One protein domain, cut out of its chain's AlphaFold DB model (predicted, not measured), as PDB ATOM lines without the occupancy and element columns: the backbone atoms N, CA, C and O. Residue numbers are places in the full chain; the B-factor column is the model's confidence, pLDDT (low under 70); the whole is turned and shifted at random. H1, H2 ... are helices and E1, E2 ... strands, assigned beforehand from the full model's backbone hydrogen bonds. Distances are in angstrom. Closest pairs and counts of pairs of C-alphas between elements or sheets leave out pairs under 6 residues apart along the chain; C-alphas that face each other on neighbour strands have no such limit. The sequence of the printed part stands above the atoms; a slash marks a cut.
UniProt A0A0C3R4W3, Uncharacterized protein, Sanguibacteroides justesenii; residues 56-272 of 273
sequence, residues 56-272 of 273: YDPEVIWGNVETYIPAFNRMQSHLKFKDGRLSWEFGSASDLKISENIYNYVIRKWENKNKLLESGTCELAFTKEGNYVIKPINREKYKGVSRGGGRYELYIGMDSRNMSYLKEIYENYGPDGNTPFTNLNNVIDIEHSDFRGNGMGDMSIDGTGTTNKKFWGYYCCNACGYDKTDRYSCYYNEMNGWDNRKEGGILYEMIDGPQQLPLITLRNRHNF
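This is residues 56 to 272 of the 273 residues of an uncharacterized protein of Sanguibacteroides justesenii (UniProt A0A0C3R4W3). Look first for a twisted sheet of five strands, E5 to E9, with helix H4 packed across one face and the short helix H1 over the other. The long helix H3 stands at the sheet's E7 edge; H2 crosses its earlier part, the small hairpin of E1 and E2 packs on its side away from the sheet, and a second small hairpin, E3 and E4, sits by its later end. The printed part has 217 residues, with five named helices and nine named strands in the order H1 H2 E1 E2 H3 E3 E4 H4 E5 E6 H5 E7 E8 E9. The large sheet runs E5 - E6 - E9 - E8 - E7, all antiparallel, and the class is mixed, helices and strands. The whole is compact, with a radius of gyration of the C-alphas of 17.1 A and spans of 46 by 40 by 40 A.

Start at the hairpin of E5, residues 204 to 211, and E6, residues 214 to 221, where N 207 and O 218 are 3.1 A apart, within hydrogen-bond range. Beside E6 find E9, residues 262 to 267, with N 219 and O 265 at 2.9 A. E7, residues 241 to 247, E8, residues 250 to 256, and E9 form a meander, each strand the antiparallel neighbour of the one before; look for N 266 and O 253 at 2.8 A, and N 245 and O 252 at 2.9 A. H4, residues 160 to 172, is on this sheet at a height of 9.0 A, and on the local plane it runs across the strands at 67 degrees to E8; its closest C-alphas to E6 are those of Met 163 and Tyr 218, 6.1 A. On the opposite face is H1, residues 58 to 63, at a height of 9.3 A. H3, residues 100 to 118, only grazes the sheet with residues 108 to 116; the closest C-alphas of H3 and E7 are those of Asn 112 and Asp 243, 7.1 A. H2, residues 65 to 77, touches H3 with residues 68 to 72 alone, at a steep tilt of 55 degrees, the closest C-alphas being those of Phe 72 and Val 106, 7.3 A. E1, residues 79 to 82, and E2, residues 85 to 88, form a hairpin with N 80 and O 87 at 2.7 A, and the C-alphas of Arg 85 and Asn 114 are the closest of E2 and H3, 6.0 A. In the hairpin of E3, residues 122 to 126, and E4, residues 132 to 136, N 125 and O 133 are 2.9 A apart; the closest C-alphas of H3 and E3 are those of Leu 117 and Glu 123, 5.8 A. H5, residues 223 to 226, is only just not on the large sheet, with 4 pairs of C-alphas within 10 A. H3 and H4 are apart. In H1, H3 and H4 every O i to N i+4 pair is within hydrogen-bond range, in H2 8 of 9 are, and H5 is too short for such a pair.

Find C-alpha 58 at (129.958, 63.727, 139.529), where H1 begins. H3 starts at C-alpha 100, (134.101, 71.786, 154.786), and runs 26.3 A to C-alpha 118; H4 spans 18.6 A and H2 17.9 A. E6 measures 24.3 A, E5 23.2 A, E7 19.1 A and E8 18.4 A. E9 ends at C-alpha 267, (123.407, 54.751, 140.387).

The two C-alphas farthest apart are those of Ser 94 and Gly 144, 49.5 A. The printed part has no cut. Long links join E2 to H3, E4 to H4, H4 to E5 and H5 to E7. Mean pLDDT of the printed part is 87.9; look for values under 70 at residues 128 to 130, 138 to 149 and 200 to 201.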
ATOM      1  N   TYR A  56     129.700  64.663 145.718       91.00
ATOM      2  CA  TYR A  56     129.485  63.299 145.265       91.00
ATOM      3  C   TYR A  56     128.538  63.183 144.070       91.00
ATOM      4  O   TYR A  56     128.342  62.077 143.562       91.00
ATOM      5  N   ASP A  57     127.931  64.289 143.651       92.75
ATOM      6  CA  ASP A  57     127.396  64.407 142.308       92.75
ATOM      7  C   ASP A  57     128.588  64.588 141.352       92.75
ATOM      8  O   ASP A  57     129.338  65.563 141.489       92.75
ATOM      9  N   PRO A  58     128.821  63.640 140.428       93.94
ATOM     10  CA  PRO A  58     129.958  63.727 139.529       93.94
ATOM     11  C   PRO A  58     129.929  64.997 138.669       93.94
ATOM     12  O   PRO A  58     130.995  65.541 138.395       93.94
ATOM     13  N   GLU A  59     128.757  65.518 138.299       93.62
ATOM     14  CA  GLU A  59     128.664  66.757 137.516       93.62
ATOM     15  C   GLU A  59     129.158  67.967 138.316       93.62
ATOM     16  O   GLU A  59     129.868  68.818 137.782       93.62
ATOM     17  N   VAL A  60     128.854  68.016 139.618       95.81
ATOM     18  CA  VAL A  60     129.287  69.108 140.502       95.81
ATOM     19  C   VAL A  60     130.803  69.106 140.653       95.81
ATOM     20  O   VAL A  60     131.440  70.143 140.469       95.81
ATOM     21  N   ILE A  61     131.407  67.963 140.986       95.81
ATOM     22  CA  ILE A  61     132.850  67.918 141.248       95.81
ATOM     23  C   ILE A  61     133.678  68.089 139.969       95.81
ATOM     24  O   ILE A  61     134.672  68.813 139.990       95.81
ATOM     25  N   TRP A  62     133.252  67.501 138.843       94.38
ATOM     26  CA  TRP A  62     133.925  67.700 137.556       94.38
ATOM     27  C   TRP A  62     133.737  69.118 137.019       94.38
ATOM     28  O   TRP A  62     134.694  69.709 136.526       94.38
ATOM     29  N   GLY A  63     132.551  69.707 137.194       93.19
ATOM     30  CA  GLY A  63     132.292  71.106 136.848       93.19
ATOM     31  C   GLY A  63     133.118  72.111 137.660       93.19
ATOM     32  O   GLY A  63     133.270  73.252 137.239       93.19
ATOM     33  N   ASN A  64     133.693  71.685 138.790       95.50
ATOM     34  CA  ASN A  64     134.528  72.506 139.668       95.50
ATOM     35  C   ASN A  64     135.967  71.973 139.787       95.50
ATOM     36  O   ASN A  64     136.643  72.208 140.792       95.50
ATOM     37  N   VAL A  65     136.462  71.255 138.772       92.81
ATOM     38  CA  VAL A  65     137.794  70.625 138.801       92.81
ATOM     39  C   VAL A  65     138.926  71.631 139.051       92.81
ATOM     40  O   VAL A  65     139.859  71.331 139.796       92.81
ATOM     41  N   GLU A  66     138.822  72.845 138.501       91.94
ATOM     42  CA  GLU A  66     139.835  73.902 138.648       91.94
ATOM     43  C   GLU A  66     139.967  74.391 140.095       91.94
ATOM     44  O   GLU A  66     141.040  74.825 140.504       91.94
ATOM     45  N   THR A  67     138.904  74.273 140.892       95.31
ATOM     46  CA  THR A  67     138.911  74.576 142.328       95.31
ATOM     47  C   THR A  67     139.247  73.339 143.159       95.31
ATOM     48  O   THR A  67     140.002  73.423 144.131       95.31
ATOM     49  N   TYR A  68     138.723  72.176 142.766       96.44
ATOM     50  CA  TYR A  68     138.918  70.923 143.486       96.44
ATOM     51  C   TYR A  68     140.381  70.472 143.478       96.44
ATOM     52  O   TYR A  68     140.901  70.098 144.525       96.44
ATOM     53  N   ILE A  69     141.068  70.521 142.331       94.12
ATOM     54  CA  ILE A  69     142.446  70.020 142.217       94.12
ATOM     55  C   ILE A  69     143.419  70.776 143.133       94.12
ATOM     56  O   ILE A  69     144.137  70.113 143.885       94.12
ATOM     57  N   PRO A  70     143.446  72.123 143.164       93.94
ATOM     58  CA  PRO A  70     144.251  72.853 144.141       93.94
ATOM     59  C   PRO A  70     143.909  72.491 145.592       93.94
ATOM     60  O   PRO A  70     144.815  72.277 146.395       93.94
ATOM     61  N   ALA A  71     142.623  72.353 145.929       95.19
ATOM     62  CA  ALA A  71     142.198  71.994 147.281       95.19
ATOM     63  C   ALA A  71     142.656  70.578 147.675       95.19
ATOM     64  O   ALA A  71     143.208  70.377 148.759       95.19
ATOM     65  N   PHE A  72     142.503  69.608 146.770       94.81
ATOM     66  CA  PHE A  72     142.999  68.246 146.938       94.81
ATOM     67  C   PHE A  72     144.523  68.222 147.104       94.81
ATOM     68  O   PHE A  72     145.022  67.554 148.006       94.81
ATOM     69  N   ASN A  73     145.263  68.986 146.297       92.44
ATOM     70  CA  ASN A  73     146.723  69.065 146.384       92.44
ATOM     71  C   ASN A  73     147.189  69.635 147.731       92.44
ATOM     72  O   ASN A  73     148.138  69.102 148.312       92.44
ATOM     73  N   ARG A  74     146.497  70.653 148.274       91.50
ATOM     74  CA  ARG A  74     146.769  71.152 149.633       91.50
ATOM     75  C   ARG A  74     146.647  70.028 150.647       91.50
ATOM     76  O   ARG A  74     147.606  69.755 151.362       91.50
ATOM     77  N   MET A  75     145.520  69.314 150.653       93.75
ATOM     78  CA  MET A  75     145.308  68.172 151.551       93.75
ATOM     79  C   MET A  75     146.377  67.090 151.347       93.75
ATOM     80  O   MET A  75     146.969  66.606 152.313       93.75
ATOM     81  N   GLN A  76     146.665  66.730 150.095       90.94
ATOM     82  CA  GLN A  76     147.626  65.691 149.742       90.94
ATOM     83  C   GLN A  76     149.053  66.030 150.192       90.94
ATOM     84  O   GLN A  76     149.788  65.118 150.563       90.94
ATOM     85  N   SER A  77     149.448  67.306 150.237       89.31
ATOM     86  CA  SER A  77     150.782  67.714 150.714       89.31
ATOM     87  C   SER A  77     151.040  67.349 152.188       89.31
ATOM     88  O   SER A  77     152.179  67.094 152.598       89.31
ATOM     89  N   HIS A  78     149.970  67.236 152.978       89.75
ATOM     90  CA  HIS A  78     150.008  66.798 154.372       89.75
ATOM     91  C   HIS A  78     149.776  65.290 154.547       89.75
ATOM     92  O   HIS A  78     149.829  64.792 155.673       89.75
ATOM     93  N   LEU A  79     149.536  64.552 153.461       90.75
ATOM     94  CA  LEU A  79     149.380  63.106 153.498       90.75
ATOM     95  C   LEU A  79     150.740  62.443 153.753       90.75
ATOM     96  O   LEU A  79     151.729  62.671 153.057       90.75
ATOM     97  N   LYS A  80     150.782  61.595 154.773       91.06
ATOM     98  CA  LYS A  80     151.908  60.760 155.187       91.06
ATOM     99  C   LYS A  80     151.511  59.291 155.097       91.06
ATOM    100  O   LYS A  80     150.332  58.939 155.150       91.06
ATOM    101  N   PHE A  81     152.515  58.427 155.030       91.00
ATOM    102  CA  PHE A  81     152.330  56.980 154.986       91.00
ATOM    103  C   PHE A  81     152.978  56.356 156.214       91.00
ATOM    104  O   PHE A  81     154.193  56.453 156.391       91.00
ATOM    105  N   LYS A  82     152.170  55.727 157.065       89.81
ATOM    106  CA  LYS A  82     152.626  55.119 158.316       89.81
ATOM    107  C   LYS A  82     151.997  53.745 158.467       89.81
ATOM    108  O   LYS A  82     150.801  53.596 158.245       89.81
ATOM    109  N   ASP A  83     152.810  52.739 158.784       88.62
ATOM    110  CA  ASP A  83     152.360  51.361 159.027       88.62
ATOM    111  C   ASP A  83     151.485  50.784 157.889       88.62
ATOM    112  O   ASP A  83     150.514  50.064 158.110       88.62
ATOM    113  N   GLY A  84     151.815  51.132 156.637       86.62
ATOM    114  CA  GLY A  84     151.057  50.705 155.456       86.62
ATOM    115  C   GLY A  84     149.666  51.339 155.342       86.62
ATOM    116  O   GLY A  84     148.780  50.746 154.723       86.62
ATOM    117  N   ARG A  85     149.452  52.507 155.954       90.94
ATOM    118  CA  ARG A  85     148.200  53.274 155.944       90.94
ATOM    119  C   ARG A  85     148.424  54.721 155.532       90.94
ATOM    120  O   ARG A  85     149.535  55.247 155.619       90.94
ATOM    121  N   LEU A  86     147.336  55.349 155.100       93.38
ATOM    122  CA  LEU A  86     147.241  56.788 154.895       93.38
ATOM    123  C   LEU A  86     147.069  57.469 156.258       93.38
ATOM    124  O   LEU A  86     146.225  57.059 157.053       93.38
ATOM    125  N   SER A  87     147.851  58.511 156.516       92.94
ATOM    126  CA  SER A  87     147.788  59.325 157.737       92.94
ATOM    127  C   SER A  87     148.001  60.795 157.390       92.94
ATOM    128  O   SER A  87     148.706  61.084 156.434       92.94
ATOM    129  N   TRP A  88     147.424  61.727 158.136       92.19
ATOM    130  CA  TRP A  88     147.565  63.168 157.900       92.19
ATOM    131  C   TRP A  88     147.542  63.913 159.236       92.19
ATOM    132  O   TRP A  88     147.085  63.370 160.241       92.19
ATOM    133  N   GLU A  89     148.079  65.133 159.259       84.62
ATOM    134  CA  GLU A  89     148.335  65.880 160.505       84.62
ATOM    135  C   GLU A  89     147.453  67.131 160.685       84.62
ATOM    136  O   GLU A  89     147.525  67.779 161.726       84.62
ATOM    137  N   PHE A  90     146.609  67.471 159.708       84.94
ATOM    138  CA  PHE A  90     145.655  68.583 159.814       84.94
ATOM    139  C   PHE A  90     144.320  68.112 160.409       84.94
ATOM    140  O   PHE A  90     143.881  66.990 160.147       84.94
ATOM    141  N   GLY A  91     143.690  68.960 161.225       77.69
ATOM    142  CA  GLY A  91     142.495  68.604 161.993       77.69
ATOM    143  C   GLY A  91     141.188  69.124 161.400       77.69
ATOM    144  O   GLY A  91     140.127  68.599 161.736       77.69
ATOM    145  N   SER A  92     141.241  70.150 160.545       86.44
ATOM    146  CA  SER A  92     140.044  70.792 159.994       86.44
ATOM    147  C   SER A  92     140.238  71.352 158.583       86.44
ATOM    148  O   SER A  92     141.358  71.591 158.134       86.44
ATOM    149  N   ALA A  93     139.125  71.643 157.902       86.50
ATOM    150  CA  ALA A  93     139.121  72.349 156.620       86.50
ATOM    151  C   ALA A  93     139.754  73.752 156.713       86.50
ATOM    152  O   ALA A  93     140.420  74.217 155.783       86.50
ATOM    153  N   SER A  94     139.587  74.417 157.862       87.31
ATOM    154  CA  SER A  94     140.096  75.772 158.090       87.31
ATOM    155  C   SER A  94     141.624  75.844 158.122       87.31
ATOM    156  O   SER A  94     142.186  76.827 157.638       87.31
ATOM    157  N   ASP A  95     142.289  74.771 158.570       87.12
ATOM    158  CA  ASP A  95     143.755  74.663 158.595       87.12
ATOM    159  C   ASP A  95     144.355  74.767 157.183       87.12
ATOM    160  O   ASP A  95     145.496  75.190 157.012       87.12
ATOM    161  N   LEU A  96     143.566  74.404 156.166       90.31
ATOM    162  CA  LEU A  96     143.968  74.342 154.760       90.31
ATOM    163  C   LEU A  96     143.280  75.398 153.883       90.31
ATOM    164  O   LEU A  96     143.478  75.411 152.665       90.31
ATOM    165  N   LYS A  97     142.466  76.279 154.484       93.38
ATOM    166  CA  LYS A  97     141.649  77.284 153.779       93.38
ATOM    167  C   LYS A  97     140.806  76.676 152.652       93.38
ATOM    168  O   LYS A  97     140.774  77.200 151.537       93.38
ATOM    169  N   ILE A  98     140.145  75.563 152.939       95.00
ATOM    170  CA  ILE A  98     139.201  74.913 152.025       95.00
ATOM    171  C   ILE A  98     137.821  74.836 152.675       95.00
ATOM    172  O   ILE A  98     137.688  74.954 153.897       95.00
ATOM    173  N   SER A  99     136.785  74.633 151.872       96.00
ATOM    174  CA  SER A  99     135.437  74.405 152.368       96.00
ATOM    175  C   SER A  99     135.271  73.030 153.006       96.00
ATOM    176  O   SER A  99     135.917  72.039 152.652       96.00
ATOM    177  N   GLU A 100     134.361  72.974 153.974       96.31
ATOM    178  CA  GLU A 100     134.101  71.786 154.786       96.31
ATOM    179  C   GLU A 100     133.595  70.606 153.939       96.31
ATOM    180  O   GLU A 100     133.884  69.447 154.232       96.31
ATOM    181  N   ASN A 101     132.876  70.867 152.845       95.94
ATOM    182  CA  ASN A 101     132.443  69.809 151.933       95.94
ATOM    183  C   ASN A 101     133.613  69.179 151.154       95.94
ATOM    184  O   ASN A 101     133.615  67.958 151.005       95.94
ATOM    185  N   ILE A 102     134.616  69.958 150.718       97.25
ATOM    186  CA  ILE A 102     135.834  69.431 150.077       97.25
ATOM    187  C   ILE A 102     136.614  68.583 151.078       97.25
ATOM    188  O   ILE A 102     136.962  67.440 150.775       97.25
ATOM    189  N   TYR A 103     136.822  69.111 152.287       96.25
ATOM    190  CA  TYR A 103     137.487  68.383 153.365       96.25
ATOM    191  C   TYR A 103     136.815  67.026 153.614       96.25
ATOM    192  O   TYR A 103     137.454  65.979 153.502       96.25
ATOM    193  N   ASN A 104     135.504  67.023 153.863       95.56
ATOM    194  CA  ASN A 104     134.764  65.799 154.162       95.56
ATOM    195  C   ASN A 104     134.740  64.812 152.989       95.56
ATOM    196  O   ASN A 104     134.763  63.600 153.210       95.56
ATOM    197  N   TYR A 105     134.713  65.308 151.749       95.56
ATOM    198  CA  TYR A 105     134.803  64.466 150.560       95.56
ATOM    199  C   TYR A 105     136.116  63.674 150.534       95.56
ATOM    200  O   TYR A 105     136.094  62.442 150.464       95.56
ATOM    201  N   VAL A 106     137.250  64.369 150.650       95.69
ATOM    202  CA  VAL A 106     138.584  63.760 150.550       95.69
ATOM    203  C   VAL A 106     138.879  62.854 151.745       95.69
ATOM    204  O   VAL A 106     139.348  61.726 151.567       95.69
ATOM    205  N   ILE A 107     138.546  63.298 152.964       95.38
ATOM    206  CA  ILE A 107     138.741  62.503 154.183       95.38
ATOM    207  C   ILE A 107     137.966  61.190 154.100       95.38
ATOM    208  O   ILE A 107     138.560  60.130 154.295       95.38
ATOM    209  N   ARG A 108     136.682  61.215 153.707       94.38
ATOM    210  CA  ARG A 108     135.884  59.984 153.560       94.38
ATOM    211  C   ARG A 108     136.538  58.998 152.592       94.38
ATOM    212  O   ARG A 108     136.550  57.791 152.843       94.38
ATOM    213  N   LYS A 109     137.077  59.490 151.473       93.94
ATOM    214  CA  LYS A 109     137.754  58.657 150.470       93.94
ATOM    215  C   LYS A 109     139.056  58.063 151.018       93.94
ATOM    216  O   LYS A 109     139.312  56.880 150.792       93.94
ATOM    217  N   TRP A 110     139.860  58.818 151.772       94.50
ATOM    218  CA  TRP A 110     141.042  58.269 152.454       94.50
ATOM    219  C   TRP A 110     140.690  57.251 153.533       94.50
ATOM    220  O   TRP A 110     141.316  56.194 153.587       94.50
ATOM    221  N   GLU A 111     139.670  57.513 154.344       94.00
ATOM    222  CA  GLU A 111     139.170  56.555 155.331       94.00
ATOM    223  C   GLU A 111     138.707  55.259 154.663       94.00
ATOM    224  O   GLU A 111     139.025  54.168 155.134       94.00
ATOM    225  N   ASN A 112     138.003  55.352 153.532       91.62
ATOM    226  CA  ASN A 112     137.606  54.179 152.761       91.62
ATOM    227  C   ASN A 112     138.821  53.402 152.222       91.62
ATOM    228  O   ASN A 112     138.872  52.177 152.333       91.62
ATOM    229  N   LYS A 113     139.849  54.095 151.716       90.94
ATOM    230  CA  LYS A 113     141.113  53.454 151.315       90.94
ATOM    231  C   LYS A 113     141.807  52.770 152.498       90.94
ATOM    232  O   LYS A 113     142.282  51.649 152.342       90.94
ATOM    233  N   ASN A 114     141.820  53.380 153.683       93.44
ATOM    234  CA  ASN A 114     142.350  52.744 154.891       93.44
ATOM    235  C   ASN A 114     141.558  51.487 155.274       93.44
ATOM    236  O   ASN A 114     142.182  50.468 155.551       93.44
ATOM    237  N   LYS A 115     140.222  51.494 155.177       90.88
ATOM    238  CA  LYS A 115     139.396  50.288 155.388       90.88
ATOM    239  C   LYS A 115     139.744  49.161 154.408       90.88
ATOM    240  O   LYS A 115     139.825  48.002 154.808       90.88
ATOM    241  N   LEU A 116     139.999  49.485 153.136       86.38
ATOM    242  CA  LEU A 116     140.455  48.509 152.131       86.38
ATOM    243  C   LEU A 116     141.858  47.961 152.428       86.38
ATOM    244  O   LEU A 116     142.144  46.800 152.155       86.38
ATOM    245  N   LEU A 117     142.747  48.784 152.980       89.44
ATOM    246  CA  LEU A 117     144.071  48.342 153.420       89.44
ATOM    247  C   LEU A 117     143.990  47.487 154.700       89.44
ATOM    248  O   LEU A 117     144.779  46.562 154.891       89.44
ATOM    249  N   GLU A 118     143.037  47.784 155.585       90.31
ATOM    250  CA  GLU A 118     142.751  47.037 156.818       90.31
ATOM    251  C   GLU A 118     142.139  45.666 156.573       90.31
ATOM    252  O   GLU A 118     142.463  44.733 157.304       90.31
ATOM    253  N   SER A 119     141.330  45.511 155.526       85.81
ATOM    254  CA  SER A 119     140.761  44.210 155.160       85.81
ATOM    255  C   SER A 119     141.825  43.180 154.749       85.81
ATOM    256  O   SER A 119     141.541  41.984 154.712       85.81
ATOM    257  N   GLY A 120     143.040  43.633 154.411       81.88
ATOM    258  CA  GLY A 120     144.121  42.783 153.916       81.88
ATOM    259  C   GLY A 120     143.906  42.274 152.488       81.88
ATOM    260  O   GLY A 120     144.664  41.422 152.029       81.88
ATOM    261  N   THR A 121     142.898  42.773 151.763       78.50
ATOM    262  CA  THR A 121     142.710  42.442 150.340       78.50
ATOM    263  C   THR A 121     143.555  43.326 149.428       78.50
ATOM    264  O   THR A 121     143.858  42.926 148.300       78.50
ATOM    265  N   CYS A 122     143.985  44.491 149.922       85.06
ATOM    266  CA  CYS A 122     144.779  45.473 149.193       85.06
ATOM    267  C   CYS A 122     146.050  45.893 149.941       85.06
ATOM    268  O   CYS A 122     146.098  45.899 151.168       85.06
ATOM    269  N   GLU A 123     147.065  46.299 149.180       87.19
ATOM    270  CA  GLU A 123     148.295  46.919 149.665       87.19
ATOM    271  C   GLU A 123     148.488  48.308 149.054       87.19
ATOM    272  O   GLU A 123     148.011  48.611 147.956       87.19
ATOM    273  N   LEU A 124     149.225  49.150 149.775       89.88
ATOM    274  CA  LEU A 124     149.669  50.444 149.286       89.88
ATOM    275  C   LEU A 124     150.922  50.259 148.427       89.88
ATOM    276  O   LEU A 124     151.851  49.548 148.808       89.88
ATOM    277  N   ALA A 125     150.962  50.906 147.268       85.56
ATOM    278  CA  ALA A 125     152.125  50.925 146.394       85.56
ATOM    279  C   ALA A 125     152.375  52.327 145.848       85.56
ATOM    280  O   ALA A 125     151.468  53.150 145.789       85.56
ATOM    281  N   PHE A 126     153.606  52.575 145.417       83.94
ATOM    282  CA  PHE A 126     153.992  53.831 144.793       83.94
ATOM    283  C   PHE A 126     154.245  53.622 143.303       83.94
ATOM    284  O   PHE A 126     154.840  52.627 142.883       83.94
ATOM    285  N   THR A 127     153.748  54.564 142.516       73.31
ATOM    286  CA  THR A 127     154.046  54.719 141.091       73.31
ATOM    287  C   THR A 127     155.477  55.229 140.907       73.31
ATOM    288  O   THR A 127     156.116  55.668 141.867       73.31
ATOM    289  N   LYS A 128     156.004  55.172 139.679       68.00
ATOM    290  CA  LYS A 128     157.364  55.667 139.392       68.00
ATOM    291  C   LYS A 128     157.462  57.182 139.582       68.00
ATOM    292  O   LYS A 128     158.525  57.695 139.905       68.00
ATOM    293  N   GLU A 129     156.334  57.860 139.429       66.19
ATOM    294  CA  GLU A 129     156.127  59.296 139.545       66.19
ATOM    295  C   GLU A 129     155.952  59.741 141.011       66.19
ATOM    296  O   GLU A 129     155.730  60.915 141.281       66.19
ATOM    297  N   GLY A 130     156.038  58.815 141.976       69.38
ATOM    298  CA  GLY A 130     155.953  59.110 143.410       69.38
ATOM    299  C   GLY A 130     154.529  59.187 143.967       69.38
ATOM    300  O   GLY A 130     154.352  59.273 145.181       69.38
ATOM    301  N   ASN A 131     153.501  59.081 143.122       77.75
ATOM    302  CA  ASN A 131     152.117  58.998 143.584       77.75
ATOM    303  C   ASN A 131     151.806  57.634 144.208       77.75
ATOM    304  O   ASN A 131     152.418  56.631 143.837       77.75
ATOM    305  N   TYR A 132     150.804  57.569 145.089       85.56
ATOM    306  CA  TYR A 132     150.362  56.314 145.696       85.56
ATOM    307  C   TYR A 132     149.160  55.704 144.963       85.56
ATOM    308  O   TYR A 132     148.264  56.397 144.471       85.56
ATOM    309  N   VAL A 133     149.117  54.378 144.954       83.88
ATOM    310  CA  VAL A 133     147.967  53.585 144.532       83.88
ATOM    311  C   VAL A 133     147.624  52.552 145.592       83.88
ATOM    312  O   VAL A 133     148.495  52.061 146.314       83.88
ATOM    313  N   ILE A 134     146.346  52.218 145.683       84.31
ATOM    314  CA  ILE A 134     145.887  51.035 146.408       84.31
ATOM    315  C   ILE A 134     145.761  49.938 145.362       84.31
ATOM    316  O   ILE A 134     145.186  50.192 144.311       84.31
ATOM    317  N   LYS A 135     146.317  48.750 145.593       80.25
ATOM    318  CA  LYS A 135     146.227  47.635 144.637       80.25
ATOM    319  C   LYS A 135     145.932  46.316 145.354       80.25
ATOM    320  O   LYS A 135     146.344  46.164 146.500       80.25
ATOM    321  N   PRO A 136     145.283  45.334 144.713       78.44
ATOM    322  CA  PRO A 136     144.968  44.066 145.363       78.44
ATOM    323  C   PRO A 136     146.223  43.227 145.637       78.44
ATOM    324  O   PRO A 136     147.142  43.185 144.815       78.44
ATOM    325  N   ILE A 137     146.241  42.508 146.763       76.56
ATOM    326  CA  ILE A 137     147.362  41.636 147.163       76.56
ATOM    327  C   ILE A 137     147.336  40.305 146.404       76.56
ATOM    328  O   ILE A 137     148.388  39.772 146.042       76.56
ATOM    329  N   ASN A 138     146.149  39.749 146.141       68.69
ATOM    330  CA  ASN A 138     146.026  38.378 145.648       68.69
ATOM    331  C   ASN A 138     146.324  38.256 144.141       68.69
ATOM    332  O   ASN A 138     145.429  38.096 143.315       68.69
ATOM    333  N   ARG A 139     147.613  38.290 143.786       59.53
ATOM    334  CA  ARG A 139     148.103  38.125 142.407       59.53
ATOM    335  C   ARG A 139     147.738  36.775 141.786       59.53
ATOM    336  O   ARG A 139     147.708  36.674 140.563       59.53
ATOM    337  N   GLU A 140     147.457  35.751 142.595       61.47
ATOM    338  CA  GLU A 140     147.052  34.430 142.102       61.47
ATOM    339  C   GLU A 140     145.633  34.425 141.540       61.47
ATOM    340  O   GLU A 140     145.403  33.755 140.537       61.47
ATOM    341  N   LYS A 141     144.732  35.252 142.094       64.62
ATOM    342  CA  LYS A 141     143.381  35.488 141.551       64.62
ATOM    343  C   LYS A 141     143.412  35.924 140.081       64.62
ATOM    344  O   LYS A 141     142.486  35.641 139.334       64.62
ATOM    345  N   TYR A 142     144.490  36.590 139.672       65.44
ATOM    346  CA  TYR A 142     144.645  37.171 138.340       65.44
ATOM    347  C   TYR A 142     145.492  36.314 137.383       65.44
ATOM    348  O   TYR A 142     145.649  36.673 136.215       65.44
ATOM    349  N   LYS A 143     146.062  35.184 137.835       57.88
ATOM    350  CA  LYS A 143     146.855  34.294 136.969       57.88
ATOM    351  C   LYS A 143     145.936  33.601 135.955       57.88
ATOM    352  O   LYS A 143     145.011  32.898 136.335       57.88
ATOM    353  N   GLY A 144     146.218  33.766 134.660       56.34
ATOM    354  CA  GLY A 144     145.448  33.129 133.579       56.34
ATOM    355  C   GLY A 144     144.156  33.854 133.192       56.34
ATOM    356  O   GLY A 144     143.461  33.405 132.283       56.34
ATOM    357  N   VAL A 145     143.853  34.992 133.826       58.41
ATOM    358  CA  VAL A 145     142.774  35.880 133.390       58.41
ATOM    359  C   VAL A 145     143.238  36.571 132.110       58.41
ATOM    360  O   VAL A 145     144.107  37.443 132.137       58.41
ATOM    361  N   SER A 146     142.693  36.145 130.968       52.75
ATOM    362  CA  SER A 146     142.796  36.923 129.732       52.75
ATOM    363  C   SER A 146     142.205  38.305 130.007       52.75
ATOM    364  O   SER A 146     141.153  38.389 130.642       52.75
ATOM    365  N   ARG A 147     142.864  39.378 129.549       54.78
ATOM    366  CA  ARG A 147     142.242  40.709 129.475       54.78
ATOM    367  C   ARG A 147     141.063  40.573 128.508       54.78
ATOM    368  O   ARG A 147     141.246  40.613 127.297       54.78
ATOM    369  N   GLY A 148     139.905  40.207 129.050       45.47
ATOM    370  CA  GLY A 148     138.716  39.878 128.286       45.47
ATOM    371  C   GLY A 148     138.145  41.131 127.639       45.47
ATOM    372  O   GLY A 148     138.043  42.159 128.297       45.47
ATOM    373  N   GLY A 149     137.762  40.999 126.371       55.28
ATOM    374  CA  GLY A 149     136.996  42.000 125.632       55.28
ATOM    375  C   GLY A 149     137.848  43.030 124.897       55.28
ATOM    376  O   GLY A 149     138.887  43.475 125.377       55.28
ATOM    377  N   GLY A 150     137.396  43.406 123.698       70.75
ATOM    378  CA  GLY A 150     137.821  44.664 123.091       70.75
ATOM    379  C   GLY A 150     137.409  45.844 123.975       70.75
ATOM    380  O   GLY A 150     136.576  45.699 124.869       70.75
ATOM    381  N   ARG A 151     137.999  47.010 123.731       90.50
ATOM    382  CA  ARG A 151     137.624  48.240 124.433       90.50
ATOM    383  C   ARG A 151     136.165  48.600 124.113       90.50
ATOM    384  O   ARG A 151     135.752  48.476 122.962       90.50
ATOM    385  N   TYR A 152     135.395  49.034 125.109       94.19
ATOM    386  CA  TYR A 152     134.016  49.484 124.894       94.19
ATOM    387  C   TYR A 152     133.992  50.889 124.297       94.19
ATOM    388  O   TYR A 152     134.674  51.773 124.799       94.19
ATOM    389  N   GLU A 153     133.174  51.120 123.277       95.44
ATOM    390  CA  GLU A 153     132.841  52.472 122.823       95.44
ATOM    391  C   GLU A 153     131.595  52.957 123.562       95.44
ATOM    392  O   GLU A 153     130.587  52.243 123.611       95.44
ATOM    393  N   LEU A 154     131.665  54.152 124.150       95.56
ATOM    394  CA  LEU A 154     130.541  54.757 124.857       95.56
ATOM    395  C   LEU A 154     129.973  55.946 124.080       95.56
ATOM    396  O   LEU A 154     130.726  56.779 123.572       95.56
ATOM    397  N   TYR A 155     128.646  56.037 124.035       94.31
ATOM    398  CA  TYR A 155     127.930  57.025 123.220       94.31
ATOM    399  C   TYR A 155     127.171  58.041 124.075       94.31
ATOM    400  O   TYR A 155     126.714  57.714 125.169       94.31
ATOM    401  N   ILE A 156     127.014  59.265 123.584       91.19
ATOM    402  CA  ILE A 156     126.294  60.323 124.297       91.19
ATOM    403  C   ILE A 156     124.797  60.006 124.450       91.19
ATOM    404  O   ILE A 156     124.166  59.386 123.592       91.19
ATOM    405  N   GLY A 157     124.209  60.500 125.540       83.81
ATOM    406  CA  GLY A 157     122.788  60.364 125.841       83.81
ATOM    407  C   GLY A 157     122.459  59.102 126.634       83.81
ATOM    408  O   GLY A 157     123.330  58.389 127.116       83.81
ATOM    409  N   MET A 158     121.163  58.818 126.785       86.25
ATOM    410  CA  MET A 158     120.651  57.731 127.632       86.25
ATOM    411  C   MET A 158     120.804  56.338 126.987       86.25
ATOM    412  O   MET A 158     119.833  55.593 126.858       86.25
ATOM    413  N   ASP A 159     122.016  55.969 126.570       92.19
ATOM    414  CA  ASP A 159     122.293  54.653 125.989       92.19
ATOM    415  C   ASP A 159     122.413  53.587 127.089       92.19
ATOM    416  O   ASP A 159     123.276  53.658 127.967       92.19
ATOM    417  N   SER A 160     121.547  52.571 127.057       92.19
ATOM    418  CA  SER A 160     121.572  51.468 128.021       92.19
ATOM    419  C   SER A 160     122.805  50.568 127.886       92.19
ATOM    420  O   SER A 160     123.177  49.898 128.846       92.19
ATOM    421  N   ARG A 161     123.460  50.533 126.719       94.94
ATOM    422  CA  ARG A 161     124.687  49.748 126.512       94.94
ATOM    423  C   ARG A 161     125.819  50.278 127.381       94.94
ATOM    424  O   ARG A 161     126.488  49.478 128.026       94.94
ATOM    425  N   ASN A 162     125.946  51.602 127.498       96.38
ATOM    426  CA  ASN A 162     126.915  52.233 128.397       96.38
ATOM    427  C   ASN A 162     126.732  51.738 129.835       96.38
ATOM    428  O   ASN A 162     127.699  51.350 130.481       96.38
ATOM    429  N   MET A 163     125.487  51.675 130.322       95.81
ATOM    430  CA  MET A 163     125.197  51.147 131.656       95.81
ATOM    431  C   MET A 163     125.663  49.691 131.812       95.81
ATOM    432  O   MET A 163     126.252  49.343 132.834       95.81
ATOM    433  N   SER A 164     125.433  48.850 130.798       94.88
ATOM    434  CA  SER A 164     125.896  47.458 130.793       94.88
ATOM    435  C   SER A 164     127.421  47.362 130.860       94.88
ATOM    436  O   SER A 164     127.946  46.612 131.680       94.88
ATOM    437  N   TYR A 165     128.128  48.135 130.033       95.50
ATOM    438  CA  TYR A 165     129.591  48.132 129.970       95.50
ATOM    439  C   TYR A 165     130.218  48.654 131.263       95.50
ATOM    440  O   TYR A 165     131.097  48.017 131.837       95.50
ATOM    441  N   LEU A 166     129.720  49.776 131.786       95.88
ATOM    442  CA  LEU A 166     130.227  50.367 133.026       95.88
ATOM    443  C   LEU A 166     129.935  49.476 134.245       95.88
ATOM    444  O   LEU A 166     130.779  49.362 135.135       95.88
ATOM    445  N   LYS A 167     128.779  48.794 134.275       94.00
ATOM    446  CA  LYS A 167     128.474  47.760 135.279       94.00
ATOM    447  C   LYS A 167     129.476  46.610 135.208       94.00
ATOM    448  O   LYS A 167     129.982  46.200 136.248       94.00
ATOM    449  N   GLU A 168     129.768  46.109 134.010       92.25
ATOM    450  CA  GLU A 168     130.731  45.024 133.806       92.25
ATOM    451  C   GLU A 168     132.144  45.424 134.259       92.25
ATOM    452  O   GLU A 168     132.807  44.656 134.958       92.25
ATOM    453  N   ILE A 169     132.580  46.650 133.946       92.56
ATOM    454  CA  ILE A 169     133.862  47.191 134.419       92.56
ATOM    455  C   ILE A 169     133.898  47.218 135.953       92.56
ATOM    456  O   ILE A 169     134.853  46.726 136.550       92.56
ATOM    457  N   TYR A 170     132.853  47.737 136.603       91.56
ATOM    458  CA  TYR A 170     132.792  47.805 138.065       91.56
ATOM    459  C   TYR A 170     132.800  46.425 138.741       91.56
ATOM    460  O   TYR A 170     133.393  46.266 139.804       91.56
ATOM    461  N   GLU A 171     132.148  45.423 138.148       88.38
ATOM    462  CA  GLU A 171     132.071  44.068 138.712       88.38
ATOM    463  C   GLU A 171     133.364  43.262 138.512       88.38
ATOM    464  O   GLU A 171     133.721  42.443 139.362       88.38
ATOM    465  N   ASN A 172     134.067  43.479 137.399       86.12
ATOM    466  CA  ASN A 172     135.237  42.678 137.039       86.12
ATOM    467  C   ASN A 172     136.561  43.278 137.513       86.12
ATOM    468  O   ASN A 172     137.481  42.526 137.841       86.12
ATOM    469  N   TYR A 173     136.664  44.603 137.582       85.50
ATOM    470  CA  TYR A 173     137.851  45.304 138.057       85.50
ATOM    471  C   TYR A 173     137.635  45.781 139.486       85.50
ATOM    472  O   TYR A 173     136.546  46.212 139.850       85.50
ATOM    473  N   GLY A 174     138.687  45.756 140.298       76.38
ATOM    474  CA  GLY A 174     138.608  46.255 141.667       76.38
ATOM    475  C   GLY A 174     138.988  45.224 142.717       76.38
ATOM    476  O   GLY A 174     139.381  44.104 142.377       76.38
ATOM    477  N   PRO A 175     138.985  45.630 143.997       72.12
ATOM    478  CA  PRO A 175     139.510  44.826 145.101       72.12
ATOM    479  C   PRO A 175     138.838  43.448 145.179       72.12
ATOM    480  O   PRO A 175     139.502  42.439 145.414       72.12
ATOM    481  N   ASP A 176     137.544  43.402 144.864       74.88
ATOM    482  CA  ASP A 176     136.743  42.179 144.853       74.88
ATOM    483  C   ASP A 176     136.585  41.572 143.447       74.88
ATOM    484  O   ASP A 176     136.111  40.443 143.309       74.88
ATOM    485  N   GLY A 177     137.073  42.256 142.408       74.00
ATOM    486  CA  GLY A 177     136.984  41.853 141.004       74.00
ATOM    487  C   GLY A 177     137.995  40.776 140.598       74.00
ATOM    488  O   GLY A 177     138.975  40.503 141.298       74.00
ATOM    489  N   ASN A 178     137.756  40.141 139.453       74.69
ATOM    490  CA  ASN A 178     138.592  39.068 138.901       74.69
ATOM    491  C   ASN A 178     139.730  39.577 138.009       74.69
ATOM    492  O   ASN A 178     140.518  38.776 137.515       74.69
ATOM    493  N   THR A 179     139.840  40.887 137.799       76.62
ATOM    494  CA  THR A 179     140.856  41.519 136.953       76.62
ATOM    495  C   THR A 179     141.625  42.575 137.759       76.62
ATOM    496  O   THR A 179     141.026  43.264 138.591       76.62
ATOM    497  N   PRO A 180     142.959  42.693 137.582       74.56
ATOM    498  CA  PRO A 180     143.743  43.702 138.287       74.56
ATOM    499  C   PRO A 180     143.340  45.112 137.856       74.56
ATOM    500  O   PRO A 180     142.762  45.306 136.788       74.56
ATOM    501  N   PHE A 181     143.691  46.101 138.677       80.69
ATOM    502  CA  PHE A 181     143.392  47.507 138.394       80.69
ATOM    503  C   PHE A 181     144.098  47.943 137.109       80.69
ATOM    504  O   PHE A 181     145.134  47.384 136.732       80.69
ATOM    505  N   THR A 182     143.518  48.923 136.427       85.88
ATOM    506  CA  THR A 182     143.995  49.379 135.125       85.88
ATOM    507  C   THR A 182     143.648  50.847 134.903       85.88
ATOM    508  O   THR A 182     142.811  51.414 135.599       85.88
ATOM    509  N   ASN A 183     144.249  51.433 133.878       90.38
ATOM    510  CA  ASN A 183     143.793  52.673 133.278       90.38
ATOM    511  C   ASN A 183     142.444  52.482 132.562       90.38
ATOM    512  O   ASN A 183     142.249  51.465 131.883       90.38
ATOM    513  N   LEU A 184     141.557  53.473 132.662       92.81
ATOM    514  CA  LEU A 184     140.245  53.512 132.003       92.81
ATOM    515  C   LEU A 184     140.344  53.269 130.486       92.81
ATOM    516  O   LEU A 184     139.528  52.558 129.908       92.81
ATOM    517  N   ASN A 185     141.396  53.778 129.846       91.12
ATOM    518  CA  ASN A 185     141.619  53.662 128.400       91.12
ATOM    519  C   ASN A 185     141.931  52.240 127.911       91.12
ATOM    520  O   ASN A 185     141.872  51.948 126.716       91.12
ATOM    521  N   ASN A 186     142.281  51.339 128.830       90.31
ATOM    522  CA  ASN A 186     142.485  49.930 128.499       90.31
ATOM    523  C   ASN A 186     141.163  49.154 128.441       90.31
ATOM    524  O   ASN A 186     141.154  48.031 127.943       90.31
ATOM    525  N   VAL A 187     140.073  49.725 128.965       92.12
ATOM    526  CA  VAL A 187     138.745  49.092 129.014       92.12
ATOM    527  C   VAL A 187     137.706  49.848 128.193       92.12
ATOM    528  O   VAL A 187     136.779  49.231 127.681       92.12
ATOM    529  N   ILE A 188     137.879  51.156 128.009       93.88
ATOM    530  CA  ILE A 188     137.029  52.006 127.175       93.88
ATOM    531  C   ILE A 188     137.870  52.599 126.045       93.88
ATOM    532  O   ILE A 188     138.985  53.069 126.263       93.88
ATOM    533  N   ASP A 189     137.334  52.577 124.829       93.50
ATOM    534  CA  ASP A 189     137.945  53.172 123.648       93.50
ATOM    535  C   ASP A 189     137.638  54.669 123.642       93.50
ATOM    536  O   ASP A 189     136.730  55.135 122.952       93.50
ATOM    537  N   ILE A 190     138.343  55.426 124.486       92.00
ATOM    538  CA  ILE A 190     138.090  56.864 124.645       92.00
ATOM    539  C   ILE A 190     138.268  57.605 123.318       92.00
ATOM    540  O   ILE A 190     137.512  58.526 123.038       92.00
ATOM    541  N   GLU A 191     139.198  57.175 122.463       89.44
ATOM    542  CA  GLU A 191     139.437  57.790 121.153       89.44
ATOM    543  C   GLU A 191     138.226  57.684 120.212       89.44
ATOM    544  O   GLU A 191     138.006  58.584 119.402       89.44
ATOM    545  N   HIS A 192     137.429  56.618 120.329       91.25
ATOM    546  CA  HIS A 192     136.251  56.382 119.485       91.25
ATOM    547  C   HIS A 192     134.918  56.678 120.184       91.25
ATOM    548  O   HIS A 192     133.908  56.854 119.506       91.25
ATOM    549  N   SER A 193     134.914  56.824 121.508       93.38
ATOM    550  CA  SER A 193     133.735  57.194 122.301       93.38
ATOM    551  C   SER A 193     133.360  58.675 122.147       93.38
ATOM    552  O   SER A 193     134.137  59.466 121.625       93.38
ATOM    553  N   ASP A 194     132.198  59.093 122.645       92.94
ATOM    554  CA  ASP A 194     131.723  60.486 122.531       92.94
ATOM    555  C   ASP A 194     132.253  61.435 123.632       92.94
ATOM    556  O   ASP A 194     131.837  62.588 123.699       92.94
ATOM    557  N   PHE A 195     133.170  60.976 124.494       91.50
ATOM    558  CA  PHE A 195     133.732  61.737 125.626       91.50
ATOM    559  C   PHE A 195     135.267  61.854 125.559       91.50
ATOM    560  O   PHE A 195     136.009  61.528 126.490       91.50
ATOM    561  N   ARG A 196     135.771  62.296 124.405       86.75
ATOM    562  CA  ARG A 196     137.200  62.235 124.055       86.75
ATOM    563  C   ARG A 196     138.046  63.284 124.765       86.75
ATOM    564  O   ARG A 196     139.267  63.154 124.797       86.75
ATOM    565  N   GLY A 197     137.432  64.332 125.306       83.94
ATOM    566  CA  GLY A 197     138.134  65.480 125.869       83.94
ATOM    567  C   GLY A 197     138.938  66.227 124.809       83.94
ATOM    568  O   GLY A 197     140.065  66.655 125.051       83.94
ATOM    569  N   ASN A 198     138.394  66.370 123.597       78.50
ATOM    570  CA  ASN A 198     139.115  66.976 122.476       78.50
ATOM    571  C   ASN A 198     139.190  68.521 122.556       78.50
ATOM    572  O   ASN A 198     139.798  69.157 121.688       78.50
ATOM    573  N   GLY A 199     138.642  69.110 123.622       70.19
ATOM    574  CA  GLY A 199     138.552  70.552 123.848       70.19
ATOM    575  C   GLY A 199     137.179  71.143 123.521       70.19
ATOM    576  O   GLY A 199     137.012  72.352 123.640       70.19
ATOM    577  N   MET A 200     136.194  70.320 123.139       68.75
ATOM    578  CA  MET A 200     134.806  70.742 122.896       68.75
ATOM    579  C   MET A 200     133.889  70.572 124.122       68.75
ATOM    580  O   MET A 200     132.672  70.670 123.993       68.75
ATOM    581  N   GLY A 201     134.452  70.329 125.311       69.19
ATOM    582  CA  GLY A 201     133.680  70.060 126.533       69.19
ATOM    583  C   GLY A 201     133.137  68.628 126.624       69.19
ATOM    584  O   GLY A 201     132.370  68.312 127.526       69.19
ATOM    585  N   ASP A 202     133.562  67.748 125.721       81.25
ATOM    586  CA  ASP A 202     133.202  66.336 125.627       81.25
ATOM    587  C   ASP A 202     134.046  65.478 126.583       81.25
ATOM    588  O   ASP A 202     134.776  64.592 126.159       81.25
ATOM    589  N   MET A 203     134.024  65.771 127.883       90.44
ATOM    590  CA  MET A 203     134.860  65.054 128.866       90.44
ATOM    591  C   MET A 203     134.095  63.979 129.626       90.44
ATOM    592  O   MET A 203     134.706  63.132 130.271       90.44
ATOM    593  N   SER A 204     132.771  63.978 129.532       94.12
ATOM    594  CA  SER A 204     131.924  63.030 130.235       94.12
ATOM    595  C   SER A 204     130.703  62.637 129.426       94.12
ATOM    596  O   SER A 204     130.237  63.375 128.562       94.12
ATOM    597  N   ILE A 205     130.157  61.484 129.777       94.81
ATOM    598  CA  ILE A 205     128.837  61.030 129.360       94.81
ATOM    599  C   ILE A 205     128.060  60.556 130.576       94.81
ATOM    600  O   ILE A 205     128.592  59.912 131.482       94.81
ATOM    601  N   ASP A 206     126.770  60.820 130.558       95.44
ATOM    602  CA  ASP A 206     125.846  60.399 131.586       95.44
ATOM    603  C   ASP A 206     124.556  59.887 130.950       95.44
ATOM    604  O   ASP A 206     124.225  60.149 129.792       95.44
ATOM    605  N   GLY A 207     123.829  59.099 131.726       95.50
ATOM    606  CA  GLY A 207     122.552  58.577 131.295       95.50
ATOM    607  C   GLY A 207     121.759  58.047 132.469       95.50
ATOM    608  O   GLY A 207     122.299  57.621 133.494       95.50
ATOM    609  N   THR A 208     120.443  58.070 132.321       95.94
ATOM    610  CA  THR A 208     119.517  57.503 133.296       95.94
ATOM    611  C   THR A 208     118.459  56.677 132.594       95.94
ATOM    612  O   THR A 208     118.195  56.844 131.404       95.94
ATOM    613  N   GLY A 209     117.849  55.767 133.338       94.81
ATOM    614  CA  GLY A 209     116.770  54.956 132.820       94.81
ATOM    615  C   GLY A 209     116.007  54.244 133.919       94.81
ATOM    616  O   GLY A 209     116.195  54.462 135.119       94.81
ATOM    617  N   THR A 210     115.062  53.415 133.495       94.19
ATOM    618  CA  THR A 210     114.215  52.645 134.398       94.19
ATOM    619  C   THR A 210     114.001  51.254 133.833       94.19
ATOM    620  O   THR A 210     113.526  51.104 132.711       94.19
ATOM    621  N   THR A 211     114.279  50.238 134.642       92.44
ATOM    622  CA  THR A 211     114.000  48.834 134.320       92.44
ATOM    623  C   THR A 211     113.083  48.278 135.398       92.44
ATOM    624  O   THR A 211     113.316  48.495 136.584       92.44
ATOM    625  N   ASN A 212     111.989  47.610 135.018       92.12
ATOM    626  CA  ASN A 212     111.000  47.083 135.974       92.12
ATOM    627  C   ASN A 212     110.511  48.126 137.007       92.12
ATOM    628  O   ASN A 212     110.359  47.818 138.188       92.12
ATOM    629  N   LYS A 213     110.279  49.374 136.563       92.44
ATOM    630  CA  LYS A 213     109.907  50.535 137.408       92.44
ATOM    631  C   LYS A 213     110.955  50.937 138.457       92.44
ATOM    632  O   LYS A 213     110.639  51.679 139.384       92.44
ATOM    633  N   LYS A 214     112.193  50.465 138.327       94.50
ATOM    634  CA  LYS A 214     113.307  50.818 139.205       94.50
ATOM    635  C   LYS A 214     114.331  51.665 138.457       94.50
ATOM    636  O   LYS A 214     114.788  51.286 137.382       94.50
ATOM    637  N   PHE A 215     114.680  52.801 139.050       95.25
ATOM    638  CA  PHE A 215     115.654  53.748 138.515       95.25
ATOM    639  C   PHE A 215     117.070  53.164 138.507       95.25
ATOM    640  O   PHE A 215     117.476  52.522 139.485       95.25
ATOM    641  N   TRP A 216     117.812  53.466 137.445       96.19
ATOM    642  CA  TRP A 216     119.258  53.308 137.334       96.19
ATOM    643  C   TRP A 216     119.856  54.507 136.590       96.19
ATOM    644  O   TRP A 216     119.161  55.218 135.860       96.19
ATOM    645  N   GLY A 217     121.155  54.731 136.754       96.62
ATOM    646  CA  GLY A 217     121.879  55.735 135.985       96.62
ATOM    647  C   GLY A 217     123.382  55.530 136.034       96.62
ATOM    648  O   GLY A 217     123.889  54.794 136.877       96.62
ATOM    649  N   TYR A 218     124.090  56.213 135.152       97.38
ATOM    650  CA  TYR A 218     125.542  56.218 135.101       97.38
ATOM    651  C   TYR A 218     126.073  57.621 134.823       97.38
ATOM    652  O   TYR A 218     125.326  58.508 134.409       97.38
ATOM    653  N   TYR A 219     127.363  57.779 135.083       97.06
ATOM    654  CA  TYR A 219     128.216  58.872 134.653       97.06
ATOM    655  C   TYR A 219     129.616  58.291 134.433       97.06
ATOM    656  O   TYR A 219     130.086  57.500 135.258       97.06
ATOM    657  N   CYS A 220     130.281  58.658 133.345       97.06
ATOM    658  CA  CYS A 220     131.668  58.300 133.073       97.06
ATOM    659  C   CYS A 220     132.423  59.527 132.562       97.06
ATOM    660  O   CYS A 220     131.888  60.269 131.744       97.06
ATOM    661  N   CYS A 221     133.643  59.743 133.052       95.69
ATOM    662  CA  CYS A 221     134.481  60.879 132.680       95.69
ATOM    663  C   CYS A 221     135.876  60.432 132.246       95.69
ATOM    664  O   CYS A 221     136.490  59.561 132.864       95.69
ATOM    665  N   ASN A 222     136.377  61.080 131.198       95.00
ATOM    666  CA  ASN A 222     137.762  61.046 130.779       95.00
ATOM    667  C   ASN A 222     138.527  62.151 131.522       95.00
ATOM    668  O   ASN A 222     138.568  63.301 131.080       95.00
ATOM    669  N   ALA A 223     139.182  61.798 132.627       92.75
ATOM    670  CA  ALA A 223     140.009  62.730 133.390       92.75
ATOM    671  C   ALA A 223     141.196  63.264 132.575       92.75
ATOM    672  O   ALA A 223     141.626  64.398 132.773       92.75
ATOM    673  N   CYS A 224     141.701  62.481 131.618       91.38
ATOM    674  CA  CYS A 224     142.757  62.931 130.714       91.38
ATOM    675  C   CYS A 224     142.308  64.030 129.752       91.38
ATOM    676  O   CYS A 224     143.153  64.756 129.243       91.38
ATOM    677  N   GLY A 225     141.002  64.241 129.562       89.25
ATOM    678  CA  GLY A 225     140.498  65.392 128.810       89.25
ATOM    679  C   GLY A 225     140.937  66.744 129.389       89.25
ATOM    680  O   GLY A 225     141.020  67.727 128.655       89.25
ATOM    681  N   TYR A 226     141.281  66.780 130.681       84.88
ATOM    682  CA  TYR A 226     141.804  67.961 131.370       84.88
ATOM    683  C   TYR A 226     143.335  68.094 131.279       84.88
ATOM    684  O   TYR A 226     143.884  69.145 131.615       84.88
ATOM    685  N   ASP A 227     144.038  67.061 130.804       81.69
ATOM    686  CA  ASP A 227     145.479  67.082 130.565       81.69
ATOM    687  C   ASP A 227     145.775  67.581 129.140       81.69
ATOM    688  O   ASP A 227     145.259  67.089 128.134       81.69
ATOM    689  N   LYS A 228     146.638  68.594 129.038       76.62
ATOM    690  CA  LYS A 228     147.036  69.179 127.750       76.62
ATOM    691  C   LYS A 228     148.061  68.323 126.998       76.62
ATOM    692  O   LYS A 228     148.270  68.569 125.812       76.62
ATOM    693  N   THR A 229     148.711  67.375 127.672       81.81
ATOM    694  CA  THR A 229     149.837  66.590 127.144       81.81
ATOM    695  C   THR A 229     149.412  65.243 126.569       81.81
ATOM    696  O   THR A 229     149.903  64.854 125.511       81.81
ATOM    697  N   ASP A 230     148.466  64.564 127.215       84.12
ATOM    698  CA  ASP A 230     147.915  63.287 126.771       84.12
ATOM    699  C   ASP A 230     146.442  63.179 127.178       84.12
ATOM    700  O   ASP A 230     146.111  63.100 128.357       84.12
ATOM    701  N   ARG A 231     145.553  63.135 126.183       83.75
ATOM    702  CA  ARG A 231     144.097  63.091 126.390       83.75
ATOM    703  C   ARG A 231     143.529  61.678 126.500       83.75
ATOM    704  O   ARG A 231     142.344  61.526 126.789       83.75
ATOM    705  N   TYR A 232     144.355  60.653 126.275       82.62
ATOM    706  CA  TYR A 232     143.908  59.273 126.072       82.62
ATOM    707  C   TYR A 232     144.699  58.222 126.844       82.62
ATOM    708  O   TYR A 232     144.341  57.058 126.782       82.62
ATOM    709  N   SER A 233     145.793  58.541 127.527       82.06
ATOM    710  CA  SER A 233     146.507  57.532 128.331       82.06
ATOM    711  C   SER A 233     147.241  58.101 129.540       82.06
ATOM    712  O   SER A 233     148.120  57.453 130.107       82.06
ATOM    713  N   CYS A 234     146.837  59.287 129.986       86.94
ATOM    714  CA  CYS A 234     147.447  59.940 131.128       86.94
ATOM    715  C   CYS A 234     147.156  59.224 132.461       86.94
ATOM    716  O   CYS A 234     146.227  58.417 132.617       86.94
ATOM    717  N   TYR A 235     147.936  59.621 133.465       87.38
ATOM    718  CA  TYR A 235     147.837  59.152 134.843       87.38
ATOM    719  C   TYR A 235     146.456  59.382 135.478       87.38
ATOM    720  O   TYR A 235     146.013  58.588 136.306       87.38
ATOM    721  N   TYR A 236     145.743  60.443 135.095       90.38
ATOM    722  CA  TYR A 236     144.469  60.798 135.725       90.38
ATOM    723  C   TYR A 236     143.344  59.783 135.459       90.38
ATOM    724  O   TYR A 236     142.412  59.707 136.257       90.38
ATOM    725  N   ASN A 237     143.468  58.945 134.421       92.75
ATOM    726  CA  ASN A 237     142.542  57.841 134.134       92.75
ATOM    727  C   ASN A 237     142.906  56.514 134.827       92.75
ATOM    728  O   ASN A 237     142.243  55.501 134.592       92.75
ATOM    729  N   GLU A 238     143.941  56.471 135.669       90.06
ATOM    730  CA  GLU A 238     144.241  55.281 136.471       90.06
ATOM    731  C   GLU A 238     143.117  54.998 137.475       90.06
ATOM    732  O   GLU A 238     142.822  55.819 138.342       90.06
ATOM    733  N   MET A 239     142.514  53.809 137.410       90.25
ATOM    734  CA  MET A 239     141.479  53.401 138.361       90.25
ATOM    735  C   MET A 239     142.122  53.090 139.720       90.25
ATOM    736  O   MET A 239     142.799  52.073 139.887       90.25
ATOM    737  N   ASN A 240     141.922  53.979 140.696       86.94
ATOM    738  CA  ASN A 240     142.656  54.011 141.966       86.94
ATOM    739  C   ASN A 240     141.751  54.204 143.204       86.94
ATOM    740  O   ASN A 240     142.170  54.728 144.248       86.94
ATOM    741  N   GLY A 241     140.495  53.780 143.111       86.81
ATOM    742  CA  GLY A 241     139.562  53.788 144.232       86.81
ATOM    743  C   GLY A 241     138.256  53.097 143.881       86.81
ATOM    744  O   GLY A 241     137.757  53.263 142.776       86.81
ATOM    745  N   TRP A 242     137.723  52.325 144.827       88.81
ATOM    746  CA  TRP A 242     136.379  51.755 144.763       88.81
ATOM    747  C   TRP A 242     135.638  52.166 146.013       88.81
ATOM    748  O   TRP A 242     136.138  52.009 147.129       88.81
ATOM    749  N   ASP A 243     134.452  52.710 145.820       89.06
ATOM    750  CA  ASP A 243     133.672  53.293 146.894       89.06
ATOM    751  C   ASP A 243     132.190  53.080 146.621       89.06
ATOM    752  O   ASP A 243     131.743  53.046 145.475       89.06
ATOM    753  N   ASN A 244     131.422  52.936 147.690       91.31
ATOM    754  CA  ASN A 244     129.982  52.852 147.608       91.31
ATOM    755  C   ASN A 244     129.336  53.607 148.765       91.31
ATOM    756  O   ASN A 244     129.894  53.750 149.853       91.31
ATOM    757  N   ARG A 245     128.140  54.130 148.512       90.94
ATOM    758  CA  ARG A 245     127.365  54.881 149.501       90.94
ATOM    759  C   ARG A 245     125.893  54.869 149.145       90.94
ATOM    760  O   ARG A 245     125.524  54.721 147.984       90.94
ATOM    761  N   LYS A 246     125.039  55.085 150.139       93.06
ATOM    762  CA  LYS A 246     123.596  55.192 149.940       93.06
ATOM    763  C   LYS A 246     123.111  56.560 150.395       93.06
ATOM    764  O   LYS A 246     123.333  56.935 151.539       93.06
ATOM    765  N   GLU A 247     122.432  57.275 149.511       89.31
ATOM    766  CA  GLU A 247     121.919  58.623 149.761       89.31
ATOM    767  C   GLU A 247     120.559  58.774 149.074       89.31
ATOM    768  O   GLU A 247     120.401  58.383 147.920       89.31
ATOM    769  N   GLY A 248     119.544  59.275 149.789       88.75
ATOM    770  CA  GLY A 248     118.215  59.512 149.204       88.75
ATOM    771  C   GLY A 248     117.541  58.270 148.598       88.75
ATOM    772  O   GLY A 248     116.749  58.387 147.671       88.75
ATOM    773  N   GLY A 249     117.879  57.065 149.071       89.62
ATOM    774  CA  GLY A 249     117.381  55.805 148.497       89.62
ATOM    775  C   GLY A 249     118.112  55.334 147.233       89.62
ATOM    776  O   GLY A 249     117.784  54.264 146.722       89.62
ATOM    777  N   ILE A 250     119.125  56.070 146.769       93.38
ATOM    778  CA  ILE A 250     119.990  55.704 145.646       93.38
ATOM    779  C   ILE A 250     121.291  55.112 146.200       93.38
ATOM    780  O   ILE A 250     121.934  55.698 147.071       93.38
ATOM    781  N   LEU A 251     121.666  53.931 145.713       95.62
ATOM    782  CA  LEU A 251     123.001  53.368 145.884       95.62
ATOM    783  C   LEU A 251     123.914  53.962 144.812       95.62
ATOM    784  O   LEU A 251     123.629  53.830 143.625       95.62
ATOM    785  N   TYR A 252     124.998  54.590 145.243       95.31
ATOM    786  CA  TYR A 252     126.076  55.068 144.393       95.31
ATOM    787  C   TYR A 252     127.260  54.127 144.538       95.31
ATOM    788  O   TYR A 252     127.664  53.810 145.657       95.31
ATOM    789  N   GLU A 253     127.825  53.725 143.414       95.06
ATOM    790  CA  GLU A 253     129.006  52.876 143.316       95.06
ATOM    791  C   GLU A 253     129.982  53.546 142.355       95.06
ATOM    792  O   GLU A 253     129.604  53.911 141.243       95.06
ATOM    793  N   MET A 254     131.207  53.785 142.807       95.12
ATOM    794  CA  MET A 254     132.163  54.644 142.118       95.12
ATOM    795  C   MET A 254     133.489  53.934 141.897       95.12
ATOM    796  O   MET A 254     133.958  53.194 142.766       95.12
ATOM    797  N   ILE A 255     134.096  54.232 140.752       94.56
ATOM    798  CA  ILE A 255     135.516  54.013 140.496       94.56
ATOM    799  C   ILE A 255     136.168  55.385 140.416       94.56
ATOM    800  O   ILE A 255     135.802  56.192 139.560       94.56
ATOM    801  N   ASP A 256     137.122  55.643 141.298       93.94
ATOM    802  CA  ASP A 256     137.802  56.930 141.388       93.94
ATOM    803  C   ASP A 256     139.172  56.893 140.705       93.94
ATOM    804  O   ASP A 256     139.847  55.860 140.667       93.94
ATOM    805  N   GLY A 257     139.605  58.054 140.222       92.56
ATOM    806  CA  GLY A 257     140.960  58.302 139.755       92.56
ATOM    807  C   GLY A 257     141.931  58.597 140.904       92.56
ATOM    808  O   GLY A 257     141.563  58.588 142.087       92.56
ATOM    809  N   PRO A 258     143.198  58.919 140.600       89.31
ATOM    810  CA  PRO A 258     144.197  59.136 141.640       89.31
ATOM    811  C   PRO A 258     143.967  60.372 142.504       89.31
ATOM    812  O   PRO A 258     144.276  60.354 143.695       89.31
ATOM    813  N   GLN A 259     143.349  61.400 141.924       92.00
ATOM    814  CA  GLN A 259     142.924  62.617 142.619       92.00
ATOM    815  C   GLN A 259     141.562  62.457 143.308       92.00
ATOM    816  O   GLN A 259     140.947  63.437 143.711       92.00
ATOM    817  N   GLN A 260     141.069  61.219 143.432       93.25
ATOM    818  CA  GLN A 260     139.768  60.876 144.012       93.25
ATOM    819  C   GLN A 260     138.558  61.459 143.270       93.25
ATOM    820  O   GLN A 260     137.456  61.437 143.804       93.25
ATOM    821  N   LEU A 261     138.749  61.933 142.038       94.88
ATOM    822  CA  LEU A 261     137.654  62.303 141.149       94.88
ATOM    823  C   LEU A 261     136.974  61.042 140.597       94.88
ATOM    824  O   LEU A 261     137.679  60.095 140.235       94.88
ATOM    825  N   PRO A 262     135.636  61.005 140.495       95.94
ATOM    826  CA  PRO A 262     134.926  59.821 140.033       95.94
ATOM    827  C   PRO A 262     135.094  59.643 138.518       95.94
ATOM    828  O   PRO A 262     134.568  60.430 137.733       95.94
ATOM    829  N   LEU A 263     135.789  58.587 138.094       96.50
ATOM    830  CA  LEU A 263     135.906  58.200 136.680       96.50
ATOM    831  C   LEU A 263     134.633  57.507 136.191       96.50
ATOM    832  O   LEU A 263     134.184  57.739 135.072       96.50
ATOM    833  N   ILE A 264     134.047  56.661 137.039       97.44
ATOM    834  CA  ILE A 264     132.767  55.992 136.800       97.44
ATOM    835  C   ILE A 264     131.910  56.174 138.047       97.44
ATOM    836  O   ILE A 264     132.367  55.906 139.155       97.44
ATOM    837  N   THR A 265     130.659  56.592 137.871       97.50
ATOM    838  CA  THR A 265     129.631  56.586 138.915       97.50
ATOM    839  C   THR A 265     128.421  55.823 138.412       97.50
ATOM    840  O   THR A 265     127.814  56.189 137.410       97.50
ATOM    841  N   LEU A 266     128.037  54.777 139.131       97.44
ATOM    842  CA  LEU A 266     126.843  53.988 138.884       97.44
ATOM    843  C   LEU A 266     125.807  54.287 139.963       97.44
ATOM    844  O   LEU A 266     126.102  54.277 141.156       97.44
ATOM    845  N   ARG A 267     124.571  54.521 139.535       96.75
ATOM    846  CA  ARG A 267     123.407  54.751 140.387       96.75
ATOM    847  C   ARG A 267     122.492  53.545 140.267       96.75
ATOM    848  O   ARG A 267     121.978  53.262 139.188       96.75
ATOM    849  N   ASN A 268     122.274  52.846 141.377       96.31
ATOM    850  CA  ASN A 268     121.390  51.687 141.471       96.31
ATOM    851  C   ASN A 268     121.655  50.615 140.395       96.31
ATOM    852  O   ASN A 268     120.712  50.079 139.808       96.31
ATOM    853  N   ARG A 269     122.920  50.265 140.128       94.50
ATOM    854  CA  ARG A 269     123.252  49.338 139.029       94.50
ATOM    855  C   ARG A 269     122.552  47.985 139.120       94.50
ATOM    856  O   ARG A 269     122.251  47.385 138.103       94.50
ATOM    857  N   HIS A 270     122.241  47.521 140.328       93.56
ATOM    858  CA  HIS A 270     121.520  46.267 140.553       93.56
ATOM    859  C   HIS A 270     120.073  46.276 140.040       93.56
ATOM    860  O   HIS A 270     119.454  45.220 139.930       93.56
ATOM    861  N   ASN A 271     119.518  47.454 139.748       93.81
ATOM    862  CA  ASN A 271     118.215  47.589 139.106       93.81
ATOM    863  C   ASN A 271     118.298  47.412 137.582       93.81
ATOM    864  O   ASN A 271     117.258  47.259 136.945       93.81
ATOM    865  N   PHE A 272     119.504  47.429 137.010       89.75
ATOM    866  CA  PHE A 272     119.777  47.199 135.598       89.75
ATOM    867  C   PHE A 272     120.052  45.703 135.369       89.75
ATOM    868  O   PHE A 272     121.190  45.256 135.508       89.75
TER     869      PHE A 272